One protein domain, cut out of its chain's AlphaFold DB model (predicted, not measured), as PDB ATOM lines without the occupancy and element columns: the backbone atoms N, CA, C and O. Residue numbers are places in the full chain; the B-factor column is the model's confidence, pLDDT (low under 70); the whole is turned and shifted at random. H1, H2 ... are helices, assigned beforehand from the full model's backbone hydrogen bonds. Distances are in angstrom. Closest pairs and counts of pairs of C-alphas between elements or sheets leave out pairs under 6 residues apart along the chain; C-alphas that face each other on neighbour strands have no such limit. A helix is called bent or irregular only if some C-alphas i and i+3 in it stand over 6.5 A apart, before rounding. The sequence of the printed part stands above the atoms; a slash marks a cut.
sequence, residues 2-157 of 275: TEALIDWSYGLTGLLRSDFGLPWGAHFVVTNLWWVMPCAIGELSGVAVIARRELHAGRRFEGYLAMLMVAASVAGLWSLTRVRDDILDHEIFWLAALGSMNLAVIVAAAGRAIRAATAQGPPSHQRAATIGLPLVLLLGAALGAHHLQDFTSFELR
ATOM      1  N   THR A   2     123.163 104.456  95.661       81.38
ATOM      2  CA  THR A   2     124.565 104.882  95.481       81.38
ATOM      3  C   THR A   2     124.800 106.344  95.871       81.38
ATOM      4  O   THR A   2     125.751 106.612  96.593       81.38
ATOM      5  N   GLU A   3     123.907 107.262  95.483       85.06
ATOM      6  CA  GLU A   3     123.971 108.692  95.849       85.06
ATOM      7  C   GLU A   3     123.917 108.893  97.364       85.06
ATOM      8  O   GLU A   3     124.887 109.356  97.945       85.06
ATOM      9  N   ALA A   4     122.892 108.360  98.036       87.00
ATOM     10  CA  ALA A   4     122.798 108.417  99.497       87.00
ATOM     11  C   ALA A   4     124.054 107.896 100.225       87.00
ATOM     12  O   ALA A   4     124.406 108.411 101.281       87.00
ATOM     13  N   LEU A   5     124.743 106.883  99.685       88.88
ATOM     14  CA  LEU A   5     125.988 106.374 100.265       88.88
ATOM     15  C   LEU A   5     127.169 107.331 100.038       88.88
ATOM     16  O   LEU A   5     128.023 107.468 100.915       88.88
ATOM     17  N   ILE A   6     127.219 107.988  98.880       89.50
ATOM     18  CA  ILE A   6     128.192 109.036  98.559       89.50
ATOM     19  C   ILE A   6     127.982 110.238  99.487       89.50
ATOM     20  O   ILE A   6     128.934 110.660 100.140       89.50
ATOM     21  N   ASP A   7     126.747 110.716  99.616       89.12
ATOM     22  CA  ASP A   7     126.370 111.875 100.432       89.12
ATOM     23  C   ASP A   7     126.600 111.610 101.920       89.12
ATOM     24  O   ASP A   7     127.173 112.426 102.643       89.12
ATOM     25  N   TRP A   8     126.252 110.403 102.367       92.56
ATOM     26  CA  TRP A   8     126.544 109.934 103.714       92.56
ATOM     27  C   TRP A   8     128.047 109.911 104.003       92.56
ATOM     28  O   TRP A   8     128.493 110.401 105.043       92.56
ATOM     29  N   SER A   9     128.836 109.369 103.070       91.44
ATOM     30  CA  SER A   9     130.292 109.303 103.212       91.44
ATOM     31  C   SER A   9     130.909 110.699 103.208       91.44
ATOM     32  O   SER A   9     131.832 110.979 103.976       91.44
ATOM     33  N   TYR A  10     130.384 111.590 102.366       88.88
ATOM     34  CA  TYR A  10     130.788 112.987 102.290       88.88
ATOM     35  C   TYR A  10     130.538 113.704 103.614       88.88
ATOM     36  O   TYR A  10     131.448 114.343 104.134       88.88
ATOM     37  N   GLY A  11     129.334 113.562 104.175       89.38
ATOM     38  CA  GLY A  11     128.960 114.162 105.448       89.38
ATOM     39  C   GLY A  11     129.818 113.662 106.603       89.38
ATOM     40  O   GLY A  11     130.408 114.468 107.315       89.38
ATOM     41  N   LEU A  12     129.962 112.340 106.759       91.12
ATOM     42  CA  LEU A  12     130.778 111.762 107.836       91.12
ATOM     43  C   LEU A  12     132.247 112.187 107.760       91.12
ATOM     44  O   LEU A  12     132.854 112.517 108.772       91.12
ATOM     45  N   THR A  13     132.819 112.255 106.562       89.50
ATOM     46  CA  THR A  13     134.213 112.691 106.400       89.50
ATOM     47  C   THR A  13     134.381 114.209 106.420       89.50
ATOM     48  O   THR A  13     135.505 114.676 106.253       89.50
ATOM     49  N   GLY A  14     133.319 114.988 106.666       85.38
ATOM     50  CA  GLY A  14     133.315 116.453 106.580       85.38
ATOM     51  C   GLY A  14     134.464 117.136 107.324       85.38
ATOM     52  O   GLY A  14     135.062 118.070 106.801       85.38
ATOM     53  N   LEU A  15     134.859 116.622 108.494       81.81
ATOM     54  CA  LEU A  15     135.978 117.173 109.269       81.81
ATOM     55  C   LEU A  15     137.346 117.010 108.579       81.81
ATOM     56  O   LEU A  15     138.249 117.807 108.806       81.81
ATOM     57  N   LEU A  16     137.526 115.969 107.766       81.50
ATOM     58  CA  LEU A  16     138.788 115.662 107.082       81.50
ATOM     59  C   LEU A  16     138.916 116.375 105.731       81.50
ATOM     60  O   LEU A  16     139.931 116.248 105.047       81.50
ATOM     61  N   ARG A  17     137.870 117.090 105.322       78.88
ATOM     62  CA  ARG A  17     137.731 117.670 103.997       78.88
ATOM     63  C   ARG A  17     138.063 119.153 104.013       78.88
ATOM     64  O   ARG A  17     137.594 119.898 104.864       78.88
ATOM     65  N   SER A  18     138.819 119.594 103.014       71.56
ATOM     66  CA  SER A  18     139.105 121.015 102.798       71.56
ATOM     67  C   SER A  18     137.989 121.752 102.047       71.56
ATOM     68  O   SER A  18     138.005 122.975 101.992       71.56
ATOM     69  N   ASP A  19     137.064 121.018 101.425       71.06
ATOM     70  CA  ASP A  19     135.959 121.532 100.603       71.06
ATOM     71  C   ASP A  19     134.596 121.476 101.322       71.06
ATOM     72  O   ASP A  19     133.560 121.754 100.720       71.06
ATOM     73  N   PHE A  20     134.579 121.126 102.611       70.38
ATOM     74  CA  PHE A  20     133.359 121.097 103.412       70.38
ATOM     75  C   PHE A  20     133.013 122.508 103.911       70.38
ATOM     76  O   PHE A  20     133.660 123.033 104.818       70.38
ATOM     77  N   GLY A  21     132.021 123.135 103.276       67.62
ATOM     78  CA  GLY A  21     131.588 124.506 103.561       67.62
ATOM     79  C   GLY A  21     130.474 124.618 104.607       67.62
ATOM     80  O   GLY A  21     129.838 123.632 104.978       67.62
ATOM     81  N   LEU A  22     130.219 125.848 105.068       68.06
ATOM     82  CA  LEU A  22     129.017 126.158 105.844       68.06
ATOM     83  C   LEU A  22     127.795 126.052 104.924       68.06
ATOM     84  O   LEU A  22     127.835 126.583 103.812       68.06
ATOM     85  N   PRO A  23     126.719 125.392 105.373       68.94
ATOM     86  CA  PRO A  23     125.541 125.240 104.551       68.94
ATOM     87  C   PRO A  23     124.790 126.568 104.468       68.94
ATOM     88  O   PRO A  23     124.628 127.273 105.467       68.94
ATOM     89  N   TRP A  24     124.312 126.893 103.276       63.47
ATOM     90  CA  TRP A  24     123.530 128.095 102.991       63.47
ATOM     91  C   TRP A  24     122.314 127.797 102.103       63.47
ATOM     92  O   TRP A  24     121.645 128.723 101.647       63.47
ATOM     93  N   GLY A  25     121.991 126.513 101.906       59.03
ATOM     94  CA  GLY A  25     120.836 126.048 101.142       59.03
ATOM     95  C   GLY A  25     121.122 125.846  99.656       59.03
ATOM     96  O   GLY A  25     120.183 125.808  98.867       59.03
ATOM     97  N   ALA A  26     122.393 125.748  99.256       61.62
ATOM     98  CA  ALA A  26     122.754 125.500  97.867       61.62
ATOM     99  C   ALA A  26     122.681 124.006  97.515       61.62
ATOM    100  O   ALA A  26     122.768 123.131  98.382       61.62
ATOM    101  N   HIS A  27     122.570 123.722  96.212       67.38
ATOM    102  CA  HIS A  27     122.696 122.363  95.694       67.38
ATOM    103  C   HIS A  27     124.056 121.774  96.072       67.38
ATOM    104  O   HIS A  27     125.104 122.414  95.936       67.38
ATOM    105  N   PHE A  28     124.024 120.531  96.535       63.25
ATOM    106  CA  PHE A  28     125.194 119.823  97.009       63.25
ATOM    107  C   PHE A  28     126.084 119.362  95.845       63.25
ATOM    108  O   PHE A  28     125.655 118.605  94.975       63.25
ATOM    109  N   VAL A  29     127.344 119.812  95.820       66.81
ATOM    110  CA  VAL A  29     128.326 119.410  94.802       66.81
ATOM    111  C   VAL A  29     129.343 118.462  95.420       66.81
ATOM    112  O   VAL A  29     130.125 118.840  96.289       66.81
ATOM    113  N   VAL A  30     129.357 117.222  94.938       69.62
ATOM    114  CA  VAL A  30     130.246 116.184  95.458       69.62
ATOM    115  C   VAL A  30     131.615 116.249  94.779       69.62
ATOM    116  O   VAL A  30     131.769 115.917  93.606       69.62
ATOM    117  N   THR A  31     132.645 116.619  95.530       71.56
ATOM    118  CA  THR A  31     134.048 116.605  95.092       71.56
ATOM    119  C   THR A  31     134.834 115.467  95.755       71.56
ATOM    120  O   THR A  31     134.509 115.014  96.855       71.56
ATOM    121  N   ASN A  32     135.890 114.986  95.087       66.44
ATOM    122  CA  ASN A  32     136.874 114.034  95.630       66.44
ATOM    123  C   ASN A  32     136.323 112.678  96.147       66.44
ATOM    124  O   ASN A  32     136.794 112.166  97.160       66.44
ATOM    125  N   LEU A  33     135.379 112.042  95.435       76.00
ATOM    126  CA  LEU A  33     134.731 110.784  95.869       76.00
ATOM    127  C   LEU A  33     135.684 109.617  96.191       76.00
ATOM    128  O   LEU A  33     135.340 108.753  96.997       76.00
ATOM    129  N   TRP A  34     136.851 109.551  95.543       81.88
ATOM    130  CA  TRP A  34     137.676 108.338  95.510       81.88
ATOM    131  C   TRP A  34     138.222 107.906  96.882       81.88
ATOM    132  O   TRP A  34     138.403 106.710  97.104       81.88
ATOM    133  N   TRP A  35     138.456 108.841  97.811       83.94
ATOM    134  CA  TRP A  35     138.941 108.535  99.168       83.94
ATOM    135  C   TRP A  35     137.852 108.637 100.245       83.94
ATOM    136  O   TRP A  35     137.966 108.018 101.304       83.94
ATOM    137  N   VAL A  36     136.779 109.376  99.959       87.38
ATOM    138  CA  VAL A  36     135.696 109.713 100.893       87.38
ATOM    139  C   VAL A  36     134.916 108.474 101.325       87.38
ATOM    140  O   VAL A  36     134.752 108.229 102.520       87.38
ATOM    141  N   MET A  37     134.492 107.645 100.366       89.62
ATOM    142  CA  MET A  37     133.773 106.400 100.662       89.62
ATOM    143  C   MET A  37     134.618 105.411 101.485       89.62
ATOM    144  O   MET A  37     134.150 104.975 102.540       89.62
ATOM    145  N   PRO A  38     135.859 105.064 101.077       90.19
ATOM    146  CA  PRO A  38     136.717 104.204 101.888       90.19
ATOM    147  C   PRO A  38     136.962 104.742 103.302       90.19
ATOM    148  O   PRO A  38     136.946 103.958 104.249       90.19
ATOM    149  N   CYS A  39     137.154 106.059 103.465       88.62
ATOM    150  CA  CYS A  39     137.337 106.669 104.785       88.62
ATOM    151  C   CYS A  39     136.100 106.521 105.670       88.62
ATOM    152  O   CYS A  39     136.237 106.041 106.790       88.62
ATOM    153  N   ALA A  40     134.905 106.858 105.177       91.75
ATOM    154  CA  ALA A  40     133.670 106.746 105.960       91.75
ATOM    155  C   ALA A  40     133.378 105.294 106.380       91.75
ATOM    156  O   ALA A  40     133.026 105.020 107.529       91.75
ATOM    157  N   ILE A  41     133.580 104.340 105.465       92.88
ATOM    158  CA  ILE A  41     133.426 102.907 105.757       92.88
ATOM    159  C   ILE A  41     134.473 102.453 106.781       92.88
ATOM    160  O   ILE A  41     134.143 101.713 107.712       92.88
ATOM    161  N   GLY A  42     135.725 102.891 106.626       91.88
ATOM    162  CA  GLY A  42     136.817 102.586 107.548       91.88
ATOM    163  C   GLY A  42     136.578 103.153 108.946       91.88
ATOM    164  O   GLY A  42     136.789 102.455 109.935       91.88
ATOM    165  N   GLU A  43     136.069 104.379 109.028       92.31
ATOM    166  CA  GLU A  43     135.689 105.047 110.266       92.31
ATOM    167  C   GLU A  43     134.560 104.293 110.978       92.31
ATOM    168  O   GLU A  43     134.737 103.868 112.122       92.31
ATOM    169  N   LEU A  44     133.443 104.023 110.293       95.06
ATOM    170  CA  LEU A  44     132.318 103.288 110.877       95.06
ATOM    171  C   LEU A  44     132.734 101.886 111.345       95.06
ATOM    172  O   LEU A  44     132.397 101.460 112.453       95.06
ATOM    173  N   SER A  45     133.504 101.175 110.518       94.69
ATOM    174  CA  SER A  45     134.023  99.844 110.849       94.69
ATOM    175  C   SER A  45     134.967  99.904 112.052       94.69
ATOM    176  O   SER A  45     134.885  99.066 112.952       94.69
ATOM    177  N   GLY A  46     135.835 100.918 112.108       92.75
ATOM    178  CA  GLY A  46     136.742 101.166 113.224       92.75
ATOM    179  C   GLY A  46     135.991 101.391 114.534       92.75
ATOM    180  O   GLY A  46     136.291 100.733 115.533       92.75
ATOM    181  N   VAL A  47     134.968 102.251 114.527       94.19
ATOM    182  CA  VAL A  47     134.123 102.504 115.704       94.19
ATOM    183  C   VAL A  47     133.370 101.241 116.127       94.19
ATOM    184  O   VAL A  47     133.326 100.943 117.320       94.19
ATOM    185  N   ALA A  48     132.856 100.437 115.192       95.31
ATOM    186  CA  ALA A  48     132.184  99.173 115.509       95.31
ATOM    187  C   ALA A  48     133.123  98.150 116.177       95.31
ATOM    188  O   ALA A  48     132.757  97.509 117.169       95.31
ATOM    189  N   VAL A  49     134.360  98.028 115.683       95.19
ATOM    190  CA  VAL A  49     135.392  97.176 116.297       95.19
ATOM    191  C   VAL A  49     135.754  97.683 117.694       95.19
ATOM    192  O   VAL A  49     135.856  96.882 118.629       95.19
ATOM    193  N   ILE A  50     135.905  99.002 117.868       92.94
ATOM    194  CA  ILE A  50     136.164  99.619 119.175       92.94
ATOM    195  C   ILE A  50     135.003  99.332 120.128       92.94
ATOM    196  O   ILE A  50     135.252  98.818 121.214       92.94
ATOM    197  N   ALA A  51     133.751  99.564 119.725       94.38
ATOM    198  CA  ALA A  51     132.572  99.306 120.552       94.38
ATOM    199  C   ALA A  51     132.588  97.879 121.114       94.38
ATOM    200  O   ALA A  51     132.524  97.676 122.329       94.38
ATOM    201  N   ARG A  52     132.785  96.885 120.239       94.75
ATOM    202  CA  ARG A  52     132.869  95.477 120.636       94.75
ATOM    203  C   ARG A  52     134.032  95.218 121.598       94.75
ATOM    204  O   ARG A  52     133.848  94.550 122.616       94.75
ATOM    205  N   ARG A  53     135.221  95.748 121.305       93.44
ATOM    206  CA  ARG A  53     136.419  95.563 122.139       93.44
ATOM    207  C   ARG A  53     136.256  96.168 123.532       93.44
ATOM    208  O   ARG A  53     136.617  95.527 124.515       93.44
ATOM    209  N   GLU A  54     135.748  97.393 123.630       91.38
ATOM    210  CA  GLU A  54     135.598  98.101 124.907       91.38
ATOM    211  C   GLU A  54     134.528  97.431 125.787       91.38
ATOM    212  O   GLU A  54     134.758  97.259 126.985       91.38
ATOM    213  N   LEU A  55     133.431  96.941 125.195       92.44
ATOM    214  CA  LEU A  55     132.417  96.152 125.906       92.44
ATOM    215  C   LEU A  55     132.984  94.841 126.457       92.44
ATOM    216  O   LEU A  55     132.778  94.535 127.631       92.44
ATOM    217  N   HIS A  56     133.742  94.091 125.647       92.50
ATOM    218  CA  HIS A  56     134.405  92.868 126.116       92.50
ATOM    219  C   HIS A  56     135.449  93.145 127.206       92.50
ATOM    220  O   HIS A  56     135.630  92.325 128.100       92.50
ATOM    221  N   ALA A  57     136.103  94.307 127.168       89.38
ATOM    222  CA  ALA A  57     137.061  94.731 128.186       89.38
ATOM    223  C   ALA A  57     136.404  95.338 129.447       89.38
ATOM    224  O   ALA A  57     137.112  95.881 130.294       89.38
ATOM    225  N   GLY A  58     135.071  95.295 129.568       90.25
ATOM    226  CA  GLY A  58     134.326  95.802 130.727       90.25
ATOM    227  C   GLY A  58     134.162  97.326 130.782       90.25
ATOM    228  O   GLY A  58     133.556  97.841 131.724       90.25
ATOM    229  N   ARG A  59     134.639  98.063 129.773       89.44
ATOM    230  CA  ARG A  59     134.515  99.526 129.662       89.44
ATOM    231  C   ARG A  59     133.171  99.893 129.044       89.44
ATOM    232  O   ARG A  59     133.045 100.164 127.851       89.44
ATOM    233  N   ARG A  60     132.135  99.815 129.882       91.62
ATOM    234  CA  ARG A  60     130.731  99.935 129.463       91.62
ATOM    235  C   ARG A  60     130.423 101.288 128.830       91.62
ATOM    236  O   ARG A  60     129.785 101.315 127.787       91.62
ATOM    237  N   PHE A  61     130.880 102.385 129.431       91.19
ATOM    238  CA  PHE A  61     130.571 103.729 128.944       91.19
ATOM    239  C   PHE A  61     131.099 103.958 127.521       91.19
ATOM    240  O   PHE A  61     130.325 104.278 126.625       91.19
ATOM    241  N   GLU A  62     132.390 103.715 127.286       89.81
ATOM    242  CA  GLU A  62     133.019 103.872 125.972       89.81
ATOM    243  C   GLU A  62     132.429 102.911 124.940       89.81
ATOM    244  O   GLU A  62     132.227 103.285 123.787       89.81
ATOM    245  N   GLY A  63     132.122 101.683 125.362       91.62
ATOM    246  CA  GLY A  63     131.465 100.687 124.528       91.62
ATOM    247  C   GLY A  63     130.080 101.125 124.049       91.62
ATOM    248  O   GLY A  63     129.789 101.042 122.856       91.62
ATOM    249  N   TYR A  64     129.237 101.631 124.957       94.94
ATOM    250  CA  TYR A  64     127.908 102.140 124.610       94.94
ATOM    251  C   TYR A  64     127.970 103.438 123.810       94.94
ATOM    252  O   TYR A  64     127.191 103.590 122.874       94.94
ATOM    253  N   LEU A  65     128.906 104.341 124.119       93.38
ATOM    254  CA  LEU A  65     129.116 105.555 123.332       93.38
ATOM    255  C   LEU A  65     129.480 105.205 121.884       93.38
ATOM    256  O   LEU A  65     128.848 105.699 120.958       93.38
ATOM    257  N   ALA A  66     130.441 104.301 121.678       94.62
ATOM    258  CA  ALA A  66     130.825 103.850 120.344       94.62
ATOM    259  C   ALA A  66     129.668 103.132 119.622       94.62
ATOM    260  O   ALA A  66     129.444 103.363 118.437       94.62
ATOM    261  N   MET A  67     128.884 102.308 120.328       95.81
ATOM    262  CA  MET A  67     127.693 101.666 119.754       95.81
ATOM    263  C   MET A  67     126.626 102.690 119.341       95.81
ATOM    264  O   MET A  67     126.044 102.558 118.266       95.81
ATOM    265  N   LEU A  68     126.391 103.715 120.164       96.50
ATOM    266  CA  LEU A  68     125.474 104.808 119.853       96.50
ATOM    267  C   LEU A  68     125.925 105.555 118.597       96.50
ATOM    268  O   LEU A  68     125.092 105.866 117.752       96.50
ATOM    269  N   MET A  69     127.228 105.797 118.449       95.62
ATOM    270  CA  MET A  69     127.770 106.442 117.256       95.62
ATOM    271  C   MET A  69     127.580 105.589 115.995       95.62
ATOM    272  O   MET A  69     127.107 106.106 114.987       95.62
ATOM    273  N   VAL A  70     127.816 104.271 116.061       96.44
ATOM    274  CA  VAL A  70     127.503 103.350 114.948       96.44
ATOM    275  C   VAL A  70     126.019 103.416 114.587       96.44
ATOM    276  O   VAL A  70     125.675 103.552 113.413       96.44
ATOM    277  N   ALA A  71     125.135 103.348 115.585       96.62
ATOM    278  CA  ALA A  71     123.695 103.418 115.368       96.62
ATOM    279  C   ALA A  71     123.273 104.757 114.743       96.62
ATOM    280  O   ALA A  71     122.493 104.762 113.795       96.62
ATOM    281  N   ALA A  72     123.826 105.877 115.217       95.44
ATOM    282  CA  ALA A  72     123.566 107.208 114.679       95.44
ATOM    283  C   ALA A  72     124.062 107.350 113.231       95.44
ATOM    284  O   ALA A  72     123.334 107.866 112.387       95.44
ATOM    285  N   SER A  73     125.254 106.836 112.906       94.88
ATOM    286  CA  SER A  73     125.772 106.834 111.534       94.88
ATOM    287  C   SER A  73     124.908 105.989 110.591       94.88
ATOM    288  O   SER A  73     124.621 106.431 109.480       94.88
ATOM    289  N   VAL A  74     124.442 104.811 111.024       95.56
ATOM    290  CA  VAL A  74     123.527 103.967 110.231       95.56
ATOM    291  C   VAL A  74     122.155 104.627 110.074       95.56
ATOM    292  O   VAL A  74     121.590 104.604 108.982       95.56
ATOM    293  N   ALA A  75     121.631 105.256 111.128       95.31
ATOM    294  CA  ALA A  75     120.386 106.019 111.064       95.31
ATOM    295  C   ALA A  75     120.505 107.222 110.116       95.31
ATOM    296  O   ALA A  75     119.566 107.505 109.379       95.31
ATOM    297  N   GLY A  76     121.666 107.883 110.071       92.31
ATOM    298  CA  GLY A  76     121.960 108.936 109.101       92.31
ATOM    299  C   GLY A  76     121.961 108.435 107.660       92.31
ATOM    300  O   GLY A  76     121.302 109.033 106.813       92.31
ATOM    301  N   LEU A  77     122.609 107.294 107.392       92.94
ATOM    302  CA  LEU A  77     122.560 106.655 106.070       92.94
ATOM    303  C   LEU A  77     121.118 106.314 105.680       92.94
ATOM    304  O   LEU A  77     120.683 106.625 104.574       92.94
ATOM    305  N   TRP A  78     120.357 105.718 106.602       93.50
ATOM    306  CA  TRP A  78     118.939 105.438 106.386       93.50
ATOM    307  C   TRP A  78     118.168 106.726 106.079       93.50
ATOM    308  O   TRP A  78     117.379 106.754 105.134       93.50
ATOM    309  N   SER A  79     118.372 107.792 106.853       91.44
ATOM    310  CA  SER A  79     117.682 109.070 106.661       91.44
ATOM    311  C   SER A  79     117.883 109.610 105.245       91.44
ATOM    312  O   SER A  79     116.904 109.934 104.579       91.44
ATOM    313  N   LEU A  80     119.124 109.604 104.748       89.81
ATOM    314  CA  LEU A  80     119.445 110.070 103.396       89.81
ATOM    315  C   LEU A  80     118.793 109.223 102.299       89.81
ATOM    316  O   LEU A  80     118.402 109.751 101.268       89.81
ATOM    317  N   THR A  81     118.571 107.924 102.527       89.25
ATOM    318  CA  THR A  81     117.827 107.095 101.558       89.25
ATOM    319  C   THR A  81     116.341 107.446 101.435       89.25
ATOM    320  O   THR A  81     115.675 106.920 100.543       89.25
ATOM    321  N   ARG A  82     115.798 108.285 102.328       88.12
ATOM    322  CA  ARG A  82     114.389 108.710 102.308       88.12
ATOM    323  C   ARG A  82     114.165 110.113 101.756       88.12
ATOM    324  O   ARG A  82     113.003 110.459 101.538       88.12
ATOM    325  N   VAL A  83     115.223 110.886 101.528       84.00
ATOM    326  CA  VAL A  83     115.126 112.181 100.846       84.00
ATOM    327  C   VAL A  83     114.792 111.906  99.377       84.00
ATOM    328  O   VAL A  83     115.405 111.038  98.756       84.00
ATOM    329  N   ARG A  84     113.725 112.533  98.868       70.75
ATOM    330  CA  ARG A  84     113.187 112.285  97.514       70.75
ATOM    331  C   ARG A  84     113.588 113.348  96.495       70.75
ATOM    332  O   ARG A  84     113.588 113.036  95.309       70.75
ATOM    333  N   ASP A  85     113.892 114.550  96.968       76.88
ATOM    334  CA  ASP A  85     114.298 115.696  96.157       76.88
ATOM    335  C   ASP A  85     115.826 115.869  96.214       76.88
ATOM    336  O   ASP A  85     116.516 115.088  96.876       76.88
ATOM    337  N   ASP A  86     116.359 116.869  95.507       74.75
ATOM    338  CA  ASP A  86     117.789 117.194  95.545       74.75
ATOM    339  C   ASP A  86     118.249 117.430  96.986       74.75
ATOM    340  O   ASP A  86     117.685 118.263  97.699       74.75
ATOM    341  N   ILE A  87     119.303 116.722  97.398       75.75
ATOM    342  CA  ILE A  87     119.844 116.864  98.745       75.75
ATOM    343  C   ILE A  87     120.545 118.217  98.864       75.75
ATOM    344  O   ILE A  87     121.461 118.544  98.100       75.75
ATOM    345  N   LEU A  88     120.111 119.004  99.844       77.94
ATOM    346  CA  LEU A  88     120.681 120.316 100.127       77.94
ATOM    347  C   LEU A  88     121.855 120.193 101.103       77.94
ATOM    348  O   LEU A  88     121.905 119.315 101.966       77.94
ATOM    349  N   ASP A  89     122.810 121.112 100.995       72.75
ATOM    350  CA  ASP A  89     124.017 121.155 101.831       72.75
ATOM    351  C   ASP A  89     123.745 121.045 103.352       72.75
ATOM    352  O   ASP A  89     124.442 120.324 104.075       72.75
ATOM    353  N   HIS A  90     122.697 121.703 103.847       76.94
ATOM    354  CA  HIS A  90     122.301 121.684 105.256       76.94
ATOM    355  C   HIS A  90     121.765 120.324 105.723       76.94
ATOM    356  O   HIS A  90     121.891 119.998 106.906       76.94
ATOM    357  N   GLU A  91     121.213 119.510 104.820       82.12
ATOM    358  CA  GLU A  91     120.668 118.185 105.141       82.12
ATOM    359  C   GLU A  91     121.768 117.156 105.417       82.12
ATOM    360  O   GLU A  91     121.528 116.162 106.102       82.12
ATOM    361  N   ILE A  92     122.988 117.404 104.930       85.31
ATOM    362  CA  ILE A  92     124.166 116.551 105.146       85.31
ATOM    363  C   ILE A  92     125.064 117.129 106.245       85.31
ATOM    364  O   ILE A  92     125.774 116.381 106.919       85.31
ATOM    365  N   PHE A  93     125.021 118.444 106.479       84.94
ATOM    366  CA  PHE A  93     125.942 119.145 107.380       84.94
ATOM    367  C   PHE A  93     126.056 118.518 108.779       84.94
ATOM    368  O   PHE A  93     127.152 118.371 109.321       84.94
ATOM    369  N   TRP A  94     124.936 118.086 109.361       85.00
ATOM    370  CA  TRP A  94     124.909 117.482 110.696       85.00
ATOM    371  C   TRP A  94     125.682 116.152 110.785       85.00
ATOM    372  O   TRP A  94     126.164 115.795 111.863       85.00
ATOM    373  N   LEU A  95     125.865 115.433 109.670       91.75
ATOM    374  CA  LEU A  95     126.669 114.209 109.632       91.75
ATOM    375  C   LEU A  95     128.152 114.484 109.901       91.75
ATOM    376  O   LEU A  95     128.824 113.611 110.447       91.75
ATOM    377  N   ALA A  96     128.655 115.689 109.619       89.88
ATOM    378  CA  ALA A  96     130.035 116.051 109.947       89.88
ATOM    379  C   ALA A  96     130.273 116.100 111.459       89.88
ATOM    380  O   ALA A  96     131.342 115.709 111.933       89.88
ATOM    381  N   ALA A  97     129.262 116.499 112.238       86.81
ATOM    382  CA  ALA A  97     129.336 116.418 113.692       86.81
ATOM    383  C   ALA A  97     129.431 114.954 114.152       86.81
ATOM    384  O   ALA A  97     130.280 114.633 114.984       86.81
ATOM    385  N   LEU A  98     128.639 114.048 113.569       91.62
ATOM    386  CA  LEU A  98     128.741 112.614 113.864       91.62
ATOM    387  C   LEU A  98     130.102 112.028 113.470       91.62
ATOM    388  O   LEU A  98     130.701 111.306 114.265       91.62
ATOM    389  N   GLY A  99     130.616 112.376 112.292       91.19
ATOM    390  CA  GLY A  99     131.966 112.010 111.864       91.19
ATOM    391  C   GLY A  99     133.040 112.489 112.838       91.19
ATOM    392  O   GLY A  99     133.881 111.722 113.288       91.19
ATOM    393  N   SER A 100     132.953 113.737 113.302       89.25
ATOM    394  CA  SER A 100     133.895 114.253 114.304       89.25
ATOM    395  C   SER A 100     133.885 113.442 115.611       89.25
ATOM    396  O   SER A 100     134.939 113.204 116.207       89.25
ATOM    397  N   MET A 101     132.712 112.959 116.038       90.81
ATOM    398  CA  MET A 101     132.574 112.114 117.227       90.81
ATOM    399  C   MET A 101     133.132 110.705 116.995       90.81
ATOM    400  O   MET A 101     133.819 110.174 117.871       90.81
ATOM    401  N   ASN A 102     132.895 110.118 115.819       93.69
ATOM    402  CA  ASN A 102     133.498 108.848 115.412       93.69
ATOM    403  C   ASN A 102     135.028 108.929 115.469       93.69
ATOM    404  O   ASN A 102     135.676 108.113 116.135       93.69
ATOM    405  N   LEU A 103     135.601 109.968 114.863       90.56
ATOM    406  CA  LEU A 103     137.035 110.208 114.877       90.56
ATOM    407  C   LEU A 103     137.569 110.405 116.300       90.56
ATOM    408  O   LEU A 103     138.611 109.847 116.639       90.56
ATOM    409  N   ALA A 104     136.845 111.115 117.171       88.38
ATOM    410  CA  ALA A 104     137.222 111.277 118.575       88.38
ATOM    411  C   ALA A 104     137.272 109.935 119.329       88.38
ATOM    412  O   ALA A 104     138.213 109.683 120.088       88.38
ATOM    413  N   VAL A 105     136.305 109.039 119.092       90.88
ATOM    414  CA  VAL A 105     136.303 107.678 119.656       90.88
ATOM    415  C   VAL A 105     137.509 106.882 119.156       90.88
ATOM    416  O   VAL A 105     138.204 106.246 119.958       90.88
ATOM    417  N   ILE A 106     137.793 106.946 117.852       90.56
ATOM    418  CA  ILE A 106     138.945 106.280 117.235       90.56
ATOM    419  C   ILE A 106     140.251 106.800 117.836       90.56
ATOM    420  O   ILE A 106     141.068 106.006 118.299       90.56
ATOM    421  N   VAL A 107     140.424 108.120 117.897       86.38
ATOM    422  CA  VAL A 107     141.598 108.796 118.459       86.38
ATOM    423  C   VAL A 107     141.795 108.443 119.937       86.38
ATOM    424  O   VAL A 107     142.913 108.138 120.361       86.38
ATOM    425  N   ALA A 108     140.726 108.408 120.732       86.19
ATOM    426  CA  ALA A 108     140.809 108.021 122.137       86.19
ATOM    427  C   ALA A 108     141.243 106.552 122.301       86.19
ATOM    428  O   ALA A 108     142.094 106.237 123.142       86.19
ATOM    429  N   ALA A 109     140.698 105.643 121.487       87.31
ATOM    430  CA  ALA A 109     141.081 104.231 121.489       87.31
ATOM    431  C   ALA A 109     142.531 104.019 121.015       87.31
ATOM    432  O   ALA A 109     143.251 103.194 121.585       87.31
ATOM    433  N   ALA A 110     142.957 104.792 120.017       84.44
ATOM    434  CA  ALA A 110     144.313 104.880 119.489       84.44
ATOM    435  C   ALA A 110     145.320 105.335 120.557       84.44
ATOM    436  O   ALA A 110     146.305 104.644 120.815       84.44
ATOM    437  N   GLY A 111     145.042 106.444 121.247       81.31
ATOM    438  CA  GLY A 111     145.894 106.960 122.321       81.31
ATOM    439  C   GLY A 111     146.061 105.962 123.470       81.31
ATOM    440  O   GLY A 111     147.164 105.790 123.994       81.31
ATOM    441  N   ARG A 112     144.998 105.228 123.828       83.31
ATOM    442  CA  ARG A 112     145.086 104.136 124.814       83.31
ATOM    443  C   ARG A 112     145.970 102.987 124.332       83.31
ATOM    444  O   ARG A 112     146.774 102.488 125.116       83.31
ATOM    445  N   ALA A 113     145.852 102.587 123.065       80.50
ATOM    446  CA  ALA A 113     146.686 101.534 122.489       80.50
ATOM    447  C   ALA A 113     148.174 101.925 122.482       80.50
ATOM    448  O   ALA A 113     149.006 101.122 122.899       80.50
ATOM    449  N   ILE A 114     148.499 103.172 122.113       77.06
ATOM    450  CA  ILE A 114     149.870 103.702 122.180       77.06
ATOM    451  C   ILE A 114     150.395 103.644 123.619       77.06
ATOM    452  O   ILE A 114     151.487 103.132 123.844       77.06
ATOM    453  N   ARG A 115     149.620 104.124 124.603       78.19
ATOM    454  CA  ARG A 115     150.038 104.126 126.018       78.19
ATOM    455  C   ARG A 115     150.253 102.721 126.579       78.19
ATOM    456  O   ARG A 115     151.181 102.509 127.352       78.19
ATOM    457  N   ALA A 116     149.408 101.763 126.203       77.38
ATOM    458  CA  ALA A 116     149.574 100.369 126.607       77.38
ATOM    459  C   ALA A 116     150.829  99.749 125.971       77.38
ATOM    460  O   ALA A 116     151.595  99.068 126.651       77.38
ATOM    461  N   ALA A 117     151.071 100.040 124.691       72.44
ATOM    462  CA  ALA A 117     152.256  99.598 123.970       72.44
ATOM    463  C   ALA A 117     153.543 100.166 124.591       72.44
ATOM    464  O   ALA A 117     154.473  99.412 124.859       72.44
ATOM    465  N   THR A 118     153.599 101.467 124.885       73.00
ATOM    466  CA  THR A 118     154.785 102.086 125.497       73.00
ATOM    467  C   THR A 118     155.048 101.602 126.922       73.00
ATOM    468  O   THR A 118     156.209 101.494 127.304       73.00
ATOM    469  N   ALA A 119     154.007 101.250 127.684       72.50
ATOM    470  CA  ALA A 119     154.150 100.710 129.037       72.50
ATOM    471  C   ALA A 119     154.609  99.239 129.077       72.50
ATOM    472  O   ALA A 119     155.281  98.845 130.025       72.50
ATOM    473  N   GLN A 120     154.245  98.424 128.078       66.69
ATOM    474  CA  GLN A 120     154.508  96.975 128.082       66.69
ATOM    475  C   GLN A 120     155.653  96.541 127.152       66.69
ATOM    476  O   GLN A 120     156.076  95.392 127.221       66.69
ATOM    477  N   GLY A 121     156.183  97.439 126.310       53.47
ATOM    478  CA  GLY A 121     157.308  97.158 125.410       53.47
ATOM    479  C   GLY A 121     156.949  96.127 124.329       53.47
ATOM    480  O   GLY A 121     157.231  94.946 124.498       53.47
ATOM    481  N   PRO A 122     156.379  96.520 123.175       56.38
ATOM    482  CA  PRO A 122     155.822  95.558 122.226       56.38
ATOM    483  C   PRO A 122     156.936  94.777 121.511       56.38
ATOM    484  O   PRO A 122     158.066  95.272 121.434       56.38
ATOM    485  N   PRO A 123     156.652  93.613 120.907       56.53
ATOM    486  CA  PRO A 123     157.587  92.964 119.990       56.53
ATOM    487  C   PRO A 123     157.879  93.866 118.770       56.53
ATOM    488  O   PRO A 123     156.988  94.532 118.239       56.53
ATOM    489  N   SER A 124     159.146  93.922 118.340       58.31
ATOM    490  CA  SER A 124     159.691  94.937 117.411       58.31
ATOM    491  C   SER A 124     158.959  95.053 116.066       58.31
ATOM    492  O   SER A 124     158.861  96.153 115.527       58.31
ATOM    493  N   HIS A 125     158.392  93.958 115.560       59.41
ATOM    494  CA  HIS A 125     157.723  93.896 114.257       59.41
ATOM    495  C   HIS A 125     156.284  94.446 114.261       59.41
ATOM    496  O   HIS A 125     155.765  94.776 113.200       59.41
ATOM    497  N   GLN A 126     155.639  94.599 115.427       61.25
ATOM    498  CA  GLN A 126     154.289  95.182 115.529       61.25
ATOM    499  C   GLN A 126     154.296  96.648 115.972       61.25
ATOM    500  O   GLN A 126     153.306  97.343 115.740       61.25
ATOM    501  N   ARG A 127     155.408  97.142 116.549       58.31
ATOM    502  CA  ARG A 127     155.553  98.521 117.064       58.31
ATOM    503  C   ARG A 127     155.215  99.584 116.025       58.31
ATOM    504  O   ARG A 127     154.524 100.547 116.341       58.31
ATOM    505  N   ALA A 128     155.678  99.397 114.788       60.03
ATOM    506  CA  ALA A 128     155.441 100.351 113.709       60.03
ATOM    507  C   ALA A 128     153.943 100.488 113.387       60.03
ATOM    508  O   ALA A 128     153.455 101.602 113.228       60.03
ATOM    509  N   ALA A 129     153.192  99.383 113.384       61.53
ATOM    510  CA  ALA A 129     151.750  99.401 113.139       61.53
ATOM    511  C   ALA A 129     150.947  99.899 114.355       61.53
ATOM    512  O   ALA A 129     149.985 100.645 114.187       61.53
ATOM    513  N   THR A 130     151.354  99.538 115.581       62.59
ATOM    514  CA  THR A 130     150.648  99.959 116.812       62.59
ATOM    515  C   THR A 130     150.852 101.426 117.161       62.59
ATOM    516  O   THR A 130     150.016 101.985 117.859       62.59
ATOM    517  N   ILE A 131     151.947 102.041 116.712       64.88
ATOM    518  CA  ILE A 131     152.248 103.454 116.971       64.88
ATOM    519  C   ILE A 131     151.943 104.305 115.735       64.88
ATOM    520  O   ILE A 131     151.331 105.360 115.862       64.88
ATOM    521  N   GLY A 132     152.316 103.840 114.541       68.06
ATOM    522  CA  GLY A 132     152.193 104.604 113.300       68.06
ATOM    523  C   GLY A 132     150.745 104.895 112.914       68.06
ATOM    524  O   GLY A 132     150.393 106.055 112.736       68.06
ATOM    525  N   LEU A 133     149.887 103.873 112.851       70.88
ATOM    526  CA  LEU A 133     148.477 104.043 112.476       70.88
ATOM    527  C   LEU A 133     147.730 105.043 113.386       70.88
ATOM    528  O   LEU A 133     147.118 105.973 112.860       70.88
ATOM    529  N   PRO A 134     147.788 104.928 114.727       70.62
ATOM    530  CA  PRO A 134     147.130 105.900 115.594       70.62
ATOM    531  C   PRO A 134     147.748 107.302 115.535       70.62
ATOM    532  O   PRO A 134     147.015 108.276 115.693       70.62
ATOM    533  N   LEU A 135     149.050 107.433 115.258       75.00
ATOM    534  CA  LEU A 135     149.681 108.737 115.044       75.00
ATOM    535  C   LEU A 135     149.186 109.404 113.753       75.00
ATOM    536  O   LEU A 135     148.903 110.598 113.757       75.00
ATOM    537  N   VAL A 136     149.032 108.638 112.666       76.69
ATOM    538  CA  VAL A 136     148.463 109.140 111.403       76.69
ATOM    539  C   VAL A 136     147.013 109.579 111.599       76.69
ATOM    540  O   VAL A 136     146.639 110.651 111.135       76.69
ATOM    541  N   LEU A 137     146.211 108.806 112.338       75.25
ATOM    542  CA  LEU A 137     144.826 109.175 112.660       75.25
ATOM    543  C   LEU A 137     144.755 110.454 113.506       75.25
ATOM    544  O   LEU A 137     143.937 111.326 113.231       75.25
ATOM    545  N   LEU A 138     145.640 110.592 114.498       74.62
ATOM    546  CA  LEU A 138     145.780 111.811 115.299       74.62
ATOM    547  C   LEU A 138     146.180 113.019 114.446       74.62
ATOM    548  O   LEU A 138     145.606 114.092 114.611       74.62
ATOM    549  N   LEU A 139     147.142 112.849 113.536       79.19
ATOM    550  CA  LEU A 139     147.598 113.915 112.648       79.19
ATOM    551  C   LEU A 139     146.488 114.338 111.679       79.19
ATOM    552  O   LEU A 139     146.246 115.530 111.524       79.19
ATOM    553  N   GLY A 140     145.771 113.379 111.086       74.38
ATOM    554  CA  GLY A 140     144.618 113.648 110.224       74.38
ATOM    555  C   GLY A 140     143.496 114.381 110.963       74.38
ATOM    556  O   GLY A 140     142.977 115.372 110.458       74.38
ATOM    557  N   ALA A 141     143.186 113.963 112.194       71.88
ATOM    558  CA  ALA A 141     142.204 114.638 113.040       71.88
ATOM    559  C   ALA A 141     142.628 116.066 113.415       71.88
ATOM    560  O   ALA A 141     141.807 116.980 113.380       71.88
ATOM    561  N   ALA A 142     143.905 116.270 113.750       76.06
ATOM    562  CA  ALA A 142     144.439 117.585 114.091       76.06
ATOM    563  C   ALA A 142     144.431 118.536 112.886       76.06
ATOM    564  O   ALA A 142     144.023 119.688 113.025       76.06
ATOM    565  N   LEU A 143     144.825 118.050 111.705       77.12
ATOM    566  CA  LEU A 143     144.766 118.815 110.459       77.12
ATOM    567  C   LEU A 143     143.320 119.172 110.095       77.12
ATOM    568  O   LEU A 143     143.043 120.330 109.799       77.12
ATOM    569  N   GLY A 144     142.391 118.216 110.187       69.00
ATOM    570  CA  GLY A 144     140.968 118.462 109.943       69.00
ATOM    571  C   GLY A 144     140.366 119.490 110.906       69.00
ATOM    572  O   GLY A 144     139.694 120.431 110.488       69.00
ATOM    573  N   ALA A 145     140.682 119.385 112.200       72.88
ATOM    574  CA  ALA A 145     140.249 120.358 113.202       72.88
ATOM    575  C   ALA A 145     140.828 121.760 112.951       72.88
ATOM    576  O   ALA A 145     140.106 122.747 113.099       72.88
ATOM    577  N   HIS A 146     142.097 121.857 112.543       73.56
ATOM    578  CA  HIS A 146     142.724 123.133 112.191       73.56
ATOM    579  C   HIS A 146     142.059 123.758 110.959       73.56
ATOM    580  O   HIS A 146     141.717 124.936 110.980       73.56
ATOM    581  N   HIS A 147     141.791 122.964 109.920       67.75
ATOM    582  CA  HIS A 147     141.080 123.432 108.730       67.75
ATOM    583  C   HIS A 147     139.663 123.910 109.048       67.75
ATOM    584  O   HIS A 147     139.258 124.964 108.561       67.75
ATOM    585  N   LEU A 148     138.927 123.199 109.906       66.50
ATOM    586  CA  LEU A 148     137.593 123.623 110.326       66.50
ATOM    587  C   LEU A 148     137.638 124.936 111.120       66.50
ATOM    588  O   LEU A 148     136.789 125.809 110.920       66.50
ATOM    589  N   GLN A 149     138.624 125.099 112.007       66.62
ATOM    590  CA  GLN A 149     138.828 126.339 112.756       66.62
ATOM    591  C   GLN A 149     139.179 127.503 111.833       66.62
ATOM    592  O   GLN A 149     138.582 128.573 111.965       66.62
ATOM    593  N   ASP A 150     140.080 127.288 110.876       63.00
ATOM    594  CA  ASP A 150     140.459 128.292 109.890       63.00
ATOM    595  C   ASP A 150     139.263 128.675 109.022       63.00
ATOM    596  O   ASP A 150     138.956 129.858 108.918       63.00
ATOM    597  N   PHE A 151     138.517 127.707 108.490       59.41
ATOM    598  CA  PHE A 151     137.367 127.953 107.622       59.41
ATOM    599  C   PHE A 151     136.233 128.687 108.349       59.41
ATOM    600  O   PHE A 151     135.776 129.743 107.906       59.41
ATOM    601  N   THR A 152     135.857 128.204 109.540       58.50
ATOM    602  CA  THR A 152     134.881 128.876 110.413       58.50
ATOM    603  C   THR A 152     135.370 130.279 110.777       58.50
ATOM    604  O   THR A 152     134.588 131.217 110.876       58.50
ATOM    605  N   SER A 153     136.678 130.473 110.959       50.38
ATOM    606  CA  SER A 153     137.238 131.791 111.239       50.38
ATOM    607  C   SER A 153     137.268 132.723 110.027       50.38
ATOM    608  O   SER A 153     137.147 133.927 110.237       50.38
ATOM    609  N   PHE A 154     137.417 132.204 108.807       49.09
ATOM    610  CA  PHE A 154     137.606 132.984 107.584       49.09
ATOM    611  C   PHE A 154     136.272 133.485 107.019       49.09
ATOM    612  O   PHE A 154     136.125 134.692 106.800       49.09
ATOM    613  N   GLU A 155     135.286 132.591 106.893       51.16
ATOM    614  CA  GLU A 155     133.948 132.906 106.370       51.16
ATOM    615  C   GLU A 155     133.179 133.838 107.320       51.16
ATOM    616  O   GLU A 155     132.696 134.898 106.922       51.16
ATOM    617  N   LEU A 156     133.183 133.559 108.631       50.97
ATOM    618  CA  LEU A 156     132.469 134.399 109.609       50.97
ATOM    619  C   LEU A 156     133.099 135.785 109.843       50.97
ATOM    620  O   LEU A 156     132.432 136.657 110.423       50.97
ATOM    621  N   ARG A 157     134.378 136.009 109.489       48.00
ATOM    622  CA  ARG A 157     135.105 137.232 109.894       48.00
ATOM    623  C   ARG A 157     135.373 138.250 108.798       48.00
ATOM    624  O   ARG A 157     135.481 139.419 109.173       48.00
TER     625      ARG A 157
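What this domain is: This is residues 2 to 157 of the 275 residues of an uncharacterized protein of Acidobacteria bacterium (UniProt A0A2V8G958). Two helical hairpins, H2 with H3 and H4 with H5, pack together through H4, and the short H1 is wedged in at one end of the body, where it meets the other four helices. H4 runs through the middle; H5 folds back along one side of it, and the far end of this H4 and H5 hairpin makes one end of the longest axis. The printed part has 156 residues with five named helices, H1 to H5 in order, and no named strand: the class is all helix. It is compact, with a radius of gyration of the C-alphas of 16.9 A, yet elongated, spanning 53 by 33 by 27 A.

Where its parts are: H1, residues 2 to 16, begins at C-alpha 2 (124.565, 104.882, 95.481) and is 21.3 A long; it is irregular, with C-alphas 12 and 15 7.6 A apart. H2, residues 33 to 56, is 35.2 A long and only just irregular, with C-alphas 34 and 37 6.7 A apart. H3, residues 60 to 80, is 30.2 A long. H4, residues 89 to 120, begins at C-alpha 89 (124.017, 121.155, 101.831), is 46.9 A long and is irregular, with C-alphas 91 and 94 7.0 A apart. H5, residues 124 to 155, is 47.2 A long, ends at C-alpha 155 (133.948, 132.906, 106.370) and is only just irregular, with C-alphas 125 and 128 6.9 A apart.

How they stand to each other: H1 and H4 are the hubs, touching four helices each. H1 touches residues 33 to 41 of H2, about perpendicular at 74 degrees, closest at the C-alphas of Ser 9 and Ala 40, 5.0 A. H1 touches residues 92 to 100 of H4 at a steep tilt of 57 degrees, closest at the C-alphas of Leu 12 and Gly 99, 4.2 A. H2 and H3 form a hairpin at a shallow tilt of 33 degrees, only just short of steep; the C-alphas of Ala 51 and Gly 63 come closest, 4.4 A. H4 and H5 form another at 34 degrees, also only just shallow, closest at the C-alphas of Ala 110 and Pro 134, 4.9 A. H5 is apart from H2 and H3. Every O i to N i+4 pair is within hydrogen-bond range in H3, against 9 of 11 in H1, 18 of 20 in H2, 24 of 28 in H4 and 25 of 28 in H5.

The domain as a whole: The C-alphas farthest apart are those of Asp 85 and Gly 121, 55.2 A. The printed part has no cut. The link from H1 to H2, residues 17 to 32, is long. Mean pLDDT of the printed part is 80.3; residues 21 to 30, 32, 120 to 132, 144 and 147 to 157 are under 70.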